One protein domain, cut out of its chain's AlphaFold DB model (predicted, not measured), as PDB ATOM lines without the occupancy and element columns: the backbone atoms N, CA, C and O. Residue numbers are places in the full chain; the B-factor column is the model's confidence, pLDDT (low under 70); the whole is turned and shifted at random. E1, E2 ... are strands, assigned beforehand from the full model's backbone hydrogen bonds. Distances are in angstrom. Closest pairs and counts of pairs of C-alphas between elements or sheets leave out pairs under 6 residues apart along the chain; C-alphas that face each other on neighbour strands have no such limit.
ATOM      1  N   TYR A   7     142.257 154.893 168.956       91.25
ATOM      2  CA  TYR A   7     143.005 154.550 170.155       91.25
ATOM      3  C   TYR A   7     142.709 155.603 171.223       91.25
ATOM      4  O   TYR A   7     142.875 156.791 170.970       91.25
ATOM      5  N   ILE A   8     142.265 155.169 172.402       89.94
ATOM      6  CA  ILE A   8     142.109 156.028 173.582       89.94
ATOM      7  C   ILE A   8     143.172 155.585 174.570       89.94
ATOM      8  O   ILE A   8     143.084 154.473 175.100       89.94
ATOM      9  N   LEU A   9     144.184 156.420 174.781       88.81
ATOM     10  CA  LEU A   9     145.358 156.086 175.577       88.81
ATOM     11  C   LEU A   9     145.406 156.969 176.817       88.81
ATOM     12  O   LEU A   9     145.356 158.188 176.710       88.81
ATOM     13  N   ASN A  10     145.509 156.340 177.984       86.25
ATOM     14  CA  ASN A  10     145.621 157.056 179.259       86.25
ATOM     15  C   ASN A  10     147.085 157.372 179.592       86.25
ATOM     16  O   ASN A  10     147.366 158.311 180.324       86.25
ATOM     17  N   GLU A  11     148.001 156.561 179.061       84.81
ATOM     18  CA  GLU A  11     149.444 156.708 179.200       84.81
ATOM     19  C   GLU A  11     150.086 156.293 177.888       84.81
ATOM     20  O   GLU A  11     149.783 155.218 177.359       84.81
ATOM     21  N   TRP A  12     150.967 157.128 177.358       88.94
ATOM     22  CA  TRP A  12     151.638 156.863 176.097       88.94
ATOM     23  C   TRP A  12     152.994 157.565 176.042       88.94
ATOM     24  O   TRP A  12     153.299 158.446 176.838       88.94
ATOM     25  N   HIS A  13     153.839 157.125 175.118       86.94
ATOM     26  CA  HIS A  13     155.077 157.801 174.760       86.94
ATOM     27  C   HIS A  13     155.348 157.610 173.270       86.94
ATOM     28  O   HIS A  13     154.872 156.656 172.649       86.94
ATOM     29  N   ILE A  14     156.130 158.522 172.699       84.19
ATOM     30  CA  ILE A  14     156.545 158.453 171.300       84.19
ATOM     31  C   ILE A  14     157.919 157.804 171.232       84.19
ATOM     32  O   ILE A  14     158.894 158.335 171.771       84.19
ATOM     33  N   ASP A  15     158.012 156.693 170.513       84.31
ATOM     34  CA  ASP A  15     159.283 156.161 170.048       84.31
ATOM     35  C   ASP A  15     159.603 156.766 168.675       84.31
ATOM     36  O   ASP A  15     159.176 156.285 167.622       84.31
ATOM     37  N   THR A  16     160.380 157.850 168.686       77.56
ATOM     38  CA  THR A  16     160.805 158.553 167.465       77.56
ATOM     39  C   THR A  16     161.742 157.725 166.587       77.56
ATOM     40  O   THR A  16     161.842 158.000 165.394       77.56
ATOM     41  N   LYS A  17     162.422 156.708 167.138       82.12
ATOM     42  CA  LYS A  17     163.290 155.820 166.350       82.12
ATOM     43  C   LYS A  17     162.473 154.775 165.605       82.12
ATOM     44  O   LYS A  17     162.810 154.453 164.470       82.12
ATOM     45  N   ALA A  18     161.433 154.255 166.249       84.31
ATOM     46  CA  ALA A  18     160.512 153.300 165.643       84.31
ATOM     47  C   ALA A  18     159.398 153.971 164.822       84.31
ATOM     48  O   ALA A  18     158.704 153.278 164.092       84.31
ATOM     49  N   ASN A  19     159.248 155.300 164.911       85.06
ATOM     50  CA  ASN A  19     158.139 156.060 164.323       85.06
ATOM     51  C   ASN A  19     156.764 155.575 164.826       85.06
ATOM     52  O   ASN A  19     155.802 155.462 164.065       85.06
ATOM     53  N   GLN A  20     156.686 155.293 166.129       89.38
ATOM     54  CA  GLN A  20     155.526 154.691 166.781       89.38
ATOM     55  C   GLN A  20     155.112 155.475 168.025       89.38
ATOM     56  O   GLN A  20     155.940 156.034 168.744       89.38
ATOM     57  N   LEU A  21     153.819 155.447 168.317       88.75
ATOM     58  CA  LEU A  21     153.253 155.812 169.603       88.75
ATOM     59  C   LEU A  21     152.895 154.527 170.350       88.75
ATOM     60  O   LEU A  21     152.215 153.649 169.819       88.75
ATOM     61  N   VAL A  22     153.368 154.409 171.586       90.12
ATOM     62  CA  VAL A  22     153.222 153.197 172.389       90.12
ATOM     63  C   VAL A  22     152.579 153.541 173.728       90.12
ATOM     64  O   VAL A  22     153.025 154.464 174.409       90.12
ATOM     65  N   GLY A  23     151.541 152.806 174.131       91.56
ATOM     66  CA  GLY A  23     150.789 153.152 175.336       91.56
ATOM     67  C   GLY A  23     149.790 152.116 175.840       91.56
ATOM     68  O   GLY A  23     149.638 151.020 175.291       91.56
ATOM     69  N   PHE A  24     149.098 152.494 176.911       92.62
ATOM     70  CA  PHE A  24     148.050 151.720 177.573       92.62
ATOM     71  C   PHE A  24     146.695 152.398 177.384       92.62
ATOM     72  O   PHE A  24     146.575 153.622 177.456       92.62
ATOM     73  N   GLY A  25     145.658 151.594 177.160       93.00
ATOM     74  CA  GLY A  25     144.316 152.084 176.892       93.00
ATOM     75  C   GLY A  25     143.491 151.124 176.046       93.00
ATOM     76  O   GLY A  25     143.599 149.904 176.187       93.00
ATOM     77  N   LYS A  26     142.654 151.669 175.163       93.44
ATOM     78  CA  LYS A  26     141.693 150.918 174.345       93.44
ATOM     79  C   LYS A  26     141.940 151.146 172.859       93.44
ATOM     80  O   LYS A  26     142.160 152.276 172.440       93.44
ATOM     81  N   HIS A  27     141.832 150.079 172.076       94.06
ATOM     82  CA  HIS A  27     141.749 150.117 170.618       94.06
ATOM     83  C   HIS A  27     140.324 149.747 170.200       94.06
ATOM     84  O   HIS A  27     139.823 148.677 170.565       94.06
ATOM     85  N   LEU A  28     139.673 150.645 169.470       93.31
ATOM     86  CA  LEU A  28     138.274 150.567 169.073       93.31
ATOM     87  C   LEU A  28     138.147 150.446 167.551       93.31
ATOM     88  O   LEU A  28     138.879 151.105 166.812       93.31
ATOM     89  N   ASP A  29     137.180 149.648 167.094       92.62
ATOM     90  CA  ASP A  29     136.826 149.551 165.676       92.62
ATOM     91  C   ASP A  29     136.098 150.814 165.173       92.62
ATOM     92  O   ASP A  29     135.828 151.765 165.919       92.62
ATOM     93  N   ILE A  30     135.759 150.822 163.881       90.12
ATOM     94  CA  ILE A  30     135.000 151.912 163.252       90.12
ATOM     95  C   ILE A  30     133.628 152.140 163.908       90.12
ATOM     96  O   ILE A  30     133.141 153.257 163.899       90.12
ATOM     97  N   GLY A  31     133.030 151.118 164.531       88.44
ATOM     98  CA  GLY A  31     131.783 151.205 165.298       88.44
ATOM     99  C   GLY A  31     131.985 151.506 166.782       88.44
ATOM    100  O   GLY A  31     131.060 151.321 167.573       88.44
ATOM    101  N   ARG A  32     133.196 151.918 167.176       89.94
ATOM    102  CA  ARG A  32     133.616 152.161 168.565       89.94
ATOM    103  C   ARG A  32     133.510 150.936 169.475       89.94
ATOM    104  O   ARG A  32     133.538 151.066 170.698       89.94
ATOM    105  N   ARG A  33     133.440 149.723 168.924       90.12
ATOM    106  CA  ARG A  33     133.499 148.490 169.719       90.12
ATOM    107  C   ARG A  33     134.946 148.189 170.070       90.12
ATOM    108  O   ARG A  33     135.837 148.291 169.231       90.12
ATOM    109  N   GLN A  34     135.182 147.798 171.316       92.12
ATOM    110  CA  GLN A  34     136.522 147.482 171.794       92.12
ATOM    111  C   GLN A  34     137.075 146.241 171.081       92.12
ATOM    112  O   GLN A  34     136.546 145.143 171.245       92.12
ATOM    113  N   ILE A  35     138.160 146.423 170.324       93.81
ATOM    114  CA  ILE A  35     138.942 145.345 169.702       93.81
ATOM    115  C   ILE A  35     139.928 144.782 170.726       93.81
ATOM    116  O   ILE A  35     140.082 143.568 170.860       93.81
ATOM    117  N   LYS A  36     140.630 145.674 171.434       93.06
ATOM    118  CA  LYS A  36     141.721 145.325 172.350       93.06
ATOM    119  C   LYS A  36     141.828 146.347 173.479       93.06
ATOM    120  O   LYS A  36     141.512 147.519 173.294       93.06
ATOM    121  N   GLU A  37     142.308 145.904 174.632       92.31
ATOM    122  CA  GLU A  37     142.628 146.751 175.781       92.31
ATOM    123  C   GLU A  37     144.010 146.373 176.319       92.31
ATOM    124  O   GLU A  37     144.378 145.198 176.321       92.31
ATOM    125  N   ALA A  38     144.768 147.382 176.730       90.81
ATOM    126  CA  ALA A  38     146.072 147.280 177.369       90.81
ATOM    127  C   ALA A  38     145.987 148.009 178.709       90.81
ATOM    128  O   ALA A  38     145.782 149.224 178.724       90.81
ATOM    129  N   LYS A  39     146.117 147.289 179.826       87.31
ATOM    130  CA  LYS A  39     145.988 147.879 181.163       87.31
ATOM    131  C   LYS A  39     147.345 148.167 181.778       87.31
ATOM    132  O   LYS A  39     148.298 147.407 181.618       87.31
ATOM    133  N   GLN A  40     147.409 149.258 182.527       77.00
ATOM    134  CA  GLN A  40     148.604 149.626 183.269       77.00
ATOM    135  C   GLN A  40     148.976 148.526 184.279       77.00
ATOM    136  O   GLN A  40     148.112 147.967 184.956       77.00
ATOM    137  N   GLY A  41     150.269 148.209 184.374       72.69
ATOM    138  CA  GLY A  41     150.790 147.155 185.252       72.69
ATOM    139  C   GLY A  41     150.758 145.747 184.647       72.69
ATOM    140  O   GLY A  41     151.406 144.844 185.178       72.69
ATOM    141  N   GLU A  42     150.085 145.553 183.510       74.81
ATOM    142  CA  GLU A  42     150.192 144.322 182.730       74.81
ATOM    143  C   GLU A  42     151.426 144.393 181.824       74.81
ATOM    144  O   GLU A  42     151.672 145.377 181.129       74.81
ATOM    145  N   ARG A  43     152.240 143.331 181.829       65.69
ATOM    146  CA  ARG A  43     153.466 143.270 181.014       65.69
ATOM    147  C   ARG A  43     153.151 143.254 179.512       65.69
ATOM    148  O   ARG A  43     153.962 143.708 178.717       65.69
ATOM    149  N   PHE A  44     151.989 142.704 179.158       65.00
ATOM    150  CA  PHE A  44     151.400 142.642 177.825       65.00
ATOM    151  C   PHE A  44     149.874 142.489 177.956       65.00
ATOM    152  O   PHE A  44     149.434 141.821 178.892       65.00
ATOM    153  N   PRO A  45     149.086 142.995 176.989       71.00
ATOM    154  CA  PRO A  45     149.536 143.689 175.783       71.00
ATOM    155  C   PRO A  45     149.798 145.187 176.007       71.00
ATOM    156  O   PRO A  45     149.140 145.809 176.825       71.00
ATOM    157  N   ILE A  46     150.701 145.764 175.210       85.88
ATOM    158  CA  ILE A  46     150.811 147.215 174.991       85.88
ATOM    159  C   ILE A  46     150.157 147.562 173.644       85.88
ATOM    160  O   ILE A  46     150.076 146.701 172.752       85.88
ATOM    161  N   LEU A  47     149.623 148.774 173.503       92.31
ATOM    162  CA  LEU A  47     149.124 149.280 172.224       92.31
ATOM    163  C   LEU A  47     150.263 149.996 171.502       92.31
ATOM    164  O   LEU A  47     151.007 150.748 172.121       92.31
ATOM    165  N   ILE A  48     150.396 149.720 170.209       90.81
ATOM    166  CA  ILE A  48     151.390 150.318 169.318       90.81
ATOM    167  C   ILE A  48     150.610 150.925 168.158       90.81
ATOM    168  O   ILE A  48     149.759 150.250 167.574       90.81
ATOM    169  N   VAL A  49     150.886 152.187 167.864       89.88
ATOM    170  CA  VAL A  49     150.240 152.977 166.821       89.88
ATOM    171  C   VAL A  49     151.333 153.544 165.929       89.88
ATOM    172  O   VAL A  49     152.160 154.329 166.384       89.88
ATOM    173  N   GLU A  50     151.355 153.145 164.663       89.69
ATOM    174  CA  GLU A  50     152.288 153.714 163.689       89.69
ATOM    175  C   GLU A  50     151.914 155.174 163.409       89.69
ATOM    176  O   GLU A  50     150.748 155.486 163.136       89.69
ATOM    177  N   LEU A  51     152.895 156.078 163.485       83.81
ATOM    178  CA  LEU A  51     152.635 157.514 163.367       83.81
ATOM    179  C   LEU A  51     152.139 157.920 161.969       83.81
ATOM    180  O   LEU A  51     151.403 158.891 161.833       83.81
ATOM    181  N   ASP A  52     152.487 157.161 160.929       83.88
ATOM    182  CA  ASP A  52     152.051 157.398 159.547       83.88
ATOM    183  C   ASP A  52     150.585 157.000 159.283       83.88
ATOM    184  O   ASP A  52     150.025 157.353 158.239       83.88
ATOM    185  N   GLN A  53     149.956 156.267 160.206       85.38
ATOM    186  CA  GLN A  53     148.541 155.885 160.156       85.38
ATOM    187  C   GLN A  53     147.637 156.858 160.924       85.38
ATOM    188  O   GLN A  53     146.402 156.739 160.878       85.38
ATOM    189  N   LEU A  54     148.234 157.818 161.633       79.62
ATOM    190  CA  LEU A  54     147.509 158.886 162.300       79.62
ATOM    191  C   LEU A  54     146.865 159.812 161.259       79.62
ATOM    192  O   LEU A  54     147.367 160.015 160.159       79.62
ATOM    193  N   VAL A  55     145.691 160.328 161.610       74.69
ATOM    194  CA  VAL A  55     144.973 161.348 160.823       74.69
ATOM    195  C   VAL A  55     144.775 162.568 161.711       74.69
ATOM    196  O   VAL A  55     145.166 163.673 161.355       74.69
ATOM    197  N   LEU A  56     144.262 162.321 162.916       74.38
ATOM    198  CA  LEU A  56     144.055 163.290 163.978       74.38
ATOM    199  C   LEU A  56     144.560 162.690 165.292       74.38
ATOM    200  O   LEU A  56     144.367 161.491 165.535       74.38
ATOM    201  N   VAL A  57     145.183 163.521 166.123       74.25
ATOM    202  CA  VAL A  57     145.509 163.217 167.516       74.25
ATOM    203  C   VAL A  57     144.997 164.346 168.389       74.25
ATOM    204  O   VAL A  57     145.385 165.492 168.202       74.25
ATOM    205  N   GLU A  58     144.188 164.008 169.384       73.44
ATOM    206  CA  GLU A  58     143.820 164.916 170.466       73.44
ATOM    207  C   GLU A  58     144.598 164.514 171.718       73.44
ATOM    208  O   GLU A  58     144.590 163.346 172.116       73.44
ATOM    209  N   THR A  59     145.303 165.467 172.324       70.56
ATOM    210  CA  THR A  59     146.109 165.228 173.521       70.56
ATOM    211  C   THR A  59     145.981 166.366 174.523       70.56
ATOM    212  O   THR A  59     145.883 167.538 174.167       70.56
ATOM    213  N   ASN A  60     146.013 166.014 175.803       67.38
ATOM    214  CA  ASN A  60     146.121 166.959 176.908       67.38
ATOM    215  C   ASN A  60     147.591 167.289 177.264       67.38
ATOM    216  O   ASN A  60     147.825 168.147 178.116       67.38
ATOM    217  N   GLU A  61     148.585 166.661 176.618       64.81
ATOM    218  CA  GLU A  61     150.016 166.897 176.875       64.81
ATOM    219  C   GLU A  61     150.595 168.070 176.067       64.81
ATOM    220  O   GLU A  61     150.893 167.951 174.873       64.81
ATOM    221  N   VAL A  62     150.799 169.206 176.748       55.12
ATOM    222  CA  VAL A  62     151.265 170.472 176.158       55.12
ATOM    223  C   VAL A  62     152.622 170.319 175.470       55.12
ATOM    224  O   VAL A  62     153.596 169.887 176.080       55.12
ATOM    225  N   GLY A  63     152.709 170.760 174.209       52.84
ATOM    226  CA  GLY A  63     153.970 170.837 173.460       52.84
ATOM    227  C   GLY A  63     154.357 169.564 172.704       52.84
ATOM    228  O   GLY A  63     155.447 169.508 172.129       52.84
ATOM    229  N   THR A  64     153.477 168.562 172.660       59.84
ATOM    230  CA  THR A  64     153.694 167.349 171.865       59.84
ATOM    231  C   THR A  64     153.646 167.672 170.370       59.84
ATOM    232  O   THR A  64     152.612 168.070 169.845       59.84
ATOM    233  N   LYS A  65     154.756 167.458 169.656       56.91
ATOM    234  CA  LYS A  65     154.799 167.478 168.186       56.91
ATOM    235  C   LYS A  65     154.865 166.040 167.676       56.91
ATOM    236  O   LYS A  65     155.929 165.427 167.729       56.91
ATOM    237  N   LEU A  66     153.748 165.499 167.198       61.88
ATOM    238  CA  LEU A  66     153.735 164.219 166.482       61.88
ATOM    239  C   LEU A  66     153.961 164.499 164.995       61.88
ATOM    240  O   LEU A  66     153.299 165.351 164.409       61.88
ATOM    241  N   GLY A  67     154.910 163.795 164.379       49.91
ATOM    242  CA  GLY A  67     154.988 163.739 162.921       49.91
ATOM    243  C   GLY A  67     153.910 162.790 162.401       49.91
ATOM    244  O   GLY A  67     153.789 161.694 162.930       49.91
ATOM    245  N   GLY A  68     153.141 163.187 161.383       50.12
ATOM    246  CA  GLY A  68     152.245 162.269 160.659       50.12
ATOM    247  C   GLY A  68     150.735 162.388 160.911       50.12
ATOM    248  O   GLY A  68     149.989 161.625 160.313       50.12
ATOM    249  N   GLY A  69     150.258 163.357 161.698       50.09
ATOM    250  CA  GLY A  69     148.829 163.680 161.846       50.09
ATOM    251  C   GLY A  69     148.640 165.069 162.458       50.09
ATOM    252  O   GLY A  69     149.589 165.607 163.032       50.09
ATOM    253  N   LEU A  70     147.448 165.665 162.336       52.25
ATOM    254  CA  LEU A  70     147.166 166.930 163.021       52.25
ATOM    255  C   LEU A  70     147.117 166.692 164.534       52.25
ATOM    256  O   LEU A  70     146.370 165.828 164.992       52.25
ATOM    257  N   VAL A  71     147.935 167.423 165.295       52.75
ATOM    258  CA  VAL A  71     147.985 167.323 166.759       52.75
ATOM    259  C   VAL A  71     147.226 168.481 167.361       52.75
ATOM    260  O   VAL A  71     147.606 169.635 167.179       52.75
ATOM    261  N   PHE A  72     146.184 168.154 168.109       57.56
ATOM    262  CA  PHE A  72     145.361 169.111 168.806       57.56
ATOM    263  C   PHE A  72     145.565 169.030 170.327       57.56
ATOM    264  O   PHE A  72     145.669 167.948 170.906       57.56
ATOM    265  N   MET A  73     145.619 170.200 170.967       51.84
ATOM    266  CA  MET A  73     145.837 170.374 172.400       51.84
ATOM    267  C   MET A  73     144.514 170.612 173.135       51.84
ATOM    268  O   MET A  73     144.085 171.754 173.277       51.84
ATOM    269  N   SER A  74     143.910 169.568 173.705       50.22
ATOM    270  CA  SER A  74     142.652 169.677 174.466       50.22
ATOM    271  C   SER A  74     142.769 170.474 175.775       50.22
ATOM    272  O   SER A  74     141.757 170.791 176.394       50.22
TER     273      SER A  74
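What this domain is: This is residues 7 to 74 of the 464 residues of an uncharacterized protein of Indibacter alkaliphilus LW1 (UniProt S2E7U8). Picture a twisted sheet of four strands, sharply folded where its two long strands E1 and E2 bend, with a small separate pair of strands, E5 and E6, beyond the E1 side of it. E2 runs through the middle of the sheet, with E1 along one side and E3 and E4 sharing the other side. The printed part has 68 residues with six named strands, E1 to E6 in order along the chain, and no named helix; the class is all strand. The four-stranded sheet is branched and its neighbour pairs are antiparallel, while E5 and E6 are parallel. The whole is compact, with a radius of gyration of the C-alphas of 11.9 A, and its C-alphas span 27 by 27 by 21 A.

Where its parts are: Find C-alpha 7 at (143.005, 154.550, 170.155); from there E1, residues 7 to 15, runs 16.4 A and bends by 106 degrees at residue 10. Next comes E2, residues 20 to 28, which is 17.9 A long and bends by 101 degrees at residue 24. E3, residues 34 to 38, begins at C-alpha 34, (136.522, 147.482, 171.794), and is 11.1 A long. Further along are E4, residues 47 to 50, E5, residues 56 to 59, and E6, residues 70 to 73, which ends at C-alpha 73, (145.837, 170.374, 172.400).

How they stand to each other: Start with E2, which has three neighbours in staggered pairing. E1, beside residues 20 to 27, lies on one side of it; E3, beside residues 24 to 28, and E4, beside residues 20 to 24, lie on the other side. E1 and E2 form an antiparallel hairpin at 170 degrees; look for N 15 and O 20, 2.8 A apart, within hydrogen-bond range. E2, E3 make a second hairpin at 130 degrees, with N 25 and O 38 at 2.8 A, and E1, E2 and E3 are a meander, each strand the antiparallel neighbour of the one before. E4 is antiparallel to E2 at 121 degrees, with N 23 and O 47 at 2.9 A. The closest C-alphas of E3 and E4 are those of Ala 38 and Leu 47, 6.3 A apart. E5 and E6 are parallel at 21 degrees, with N 57 and O 70 at 2.8 A. E5 is apart from E1 and from E4, and E6 is apart from E2.

The domain as a whole: Look for the two C-alphas farthest apart at Lys 17 and Gly 31, 31.9 A. The printed part has no cut, and no link is long. The mean pLDDT of the printed part is 78.7; residues 43 to 44 and 60 to 74 are under 70, and the latter stretch holds E6.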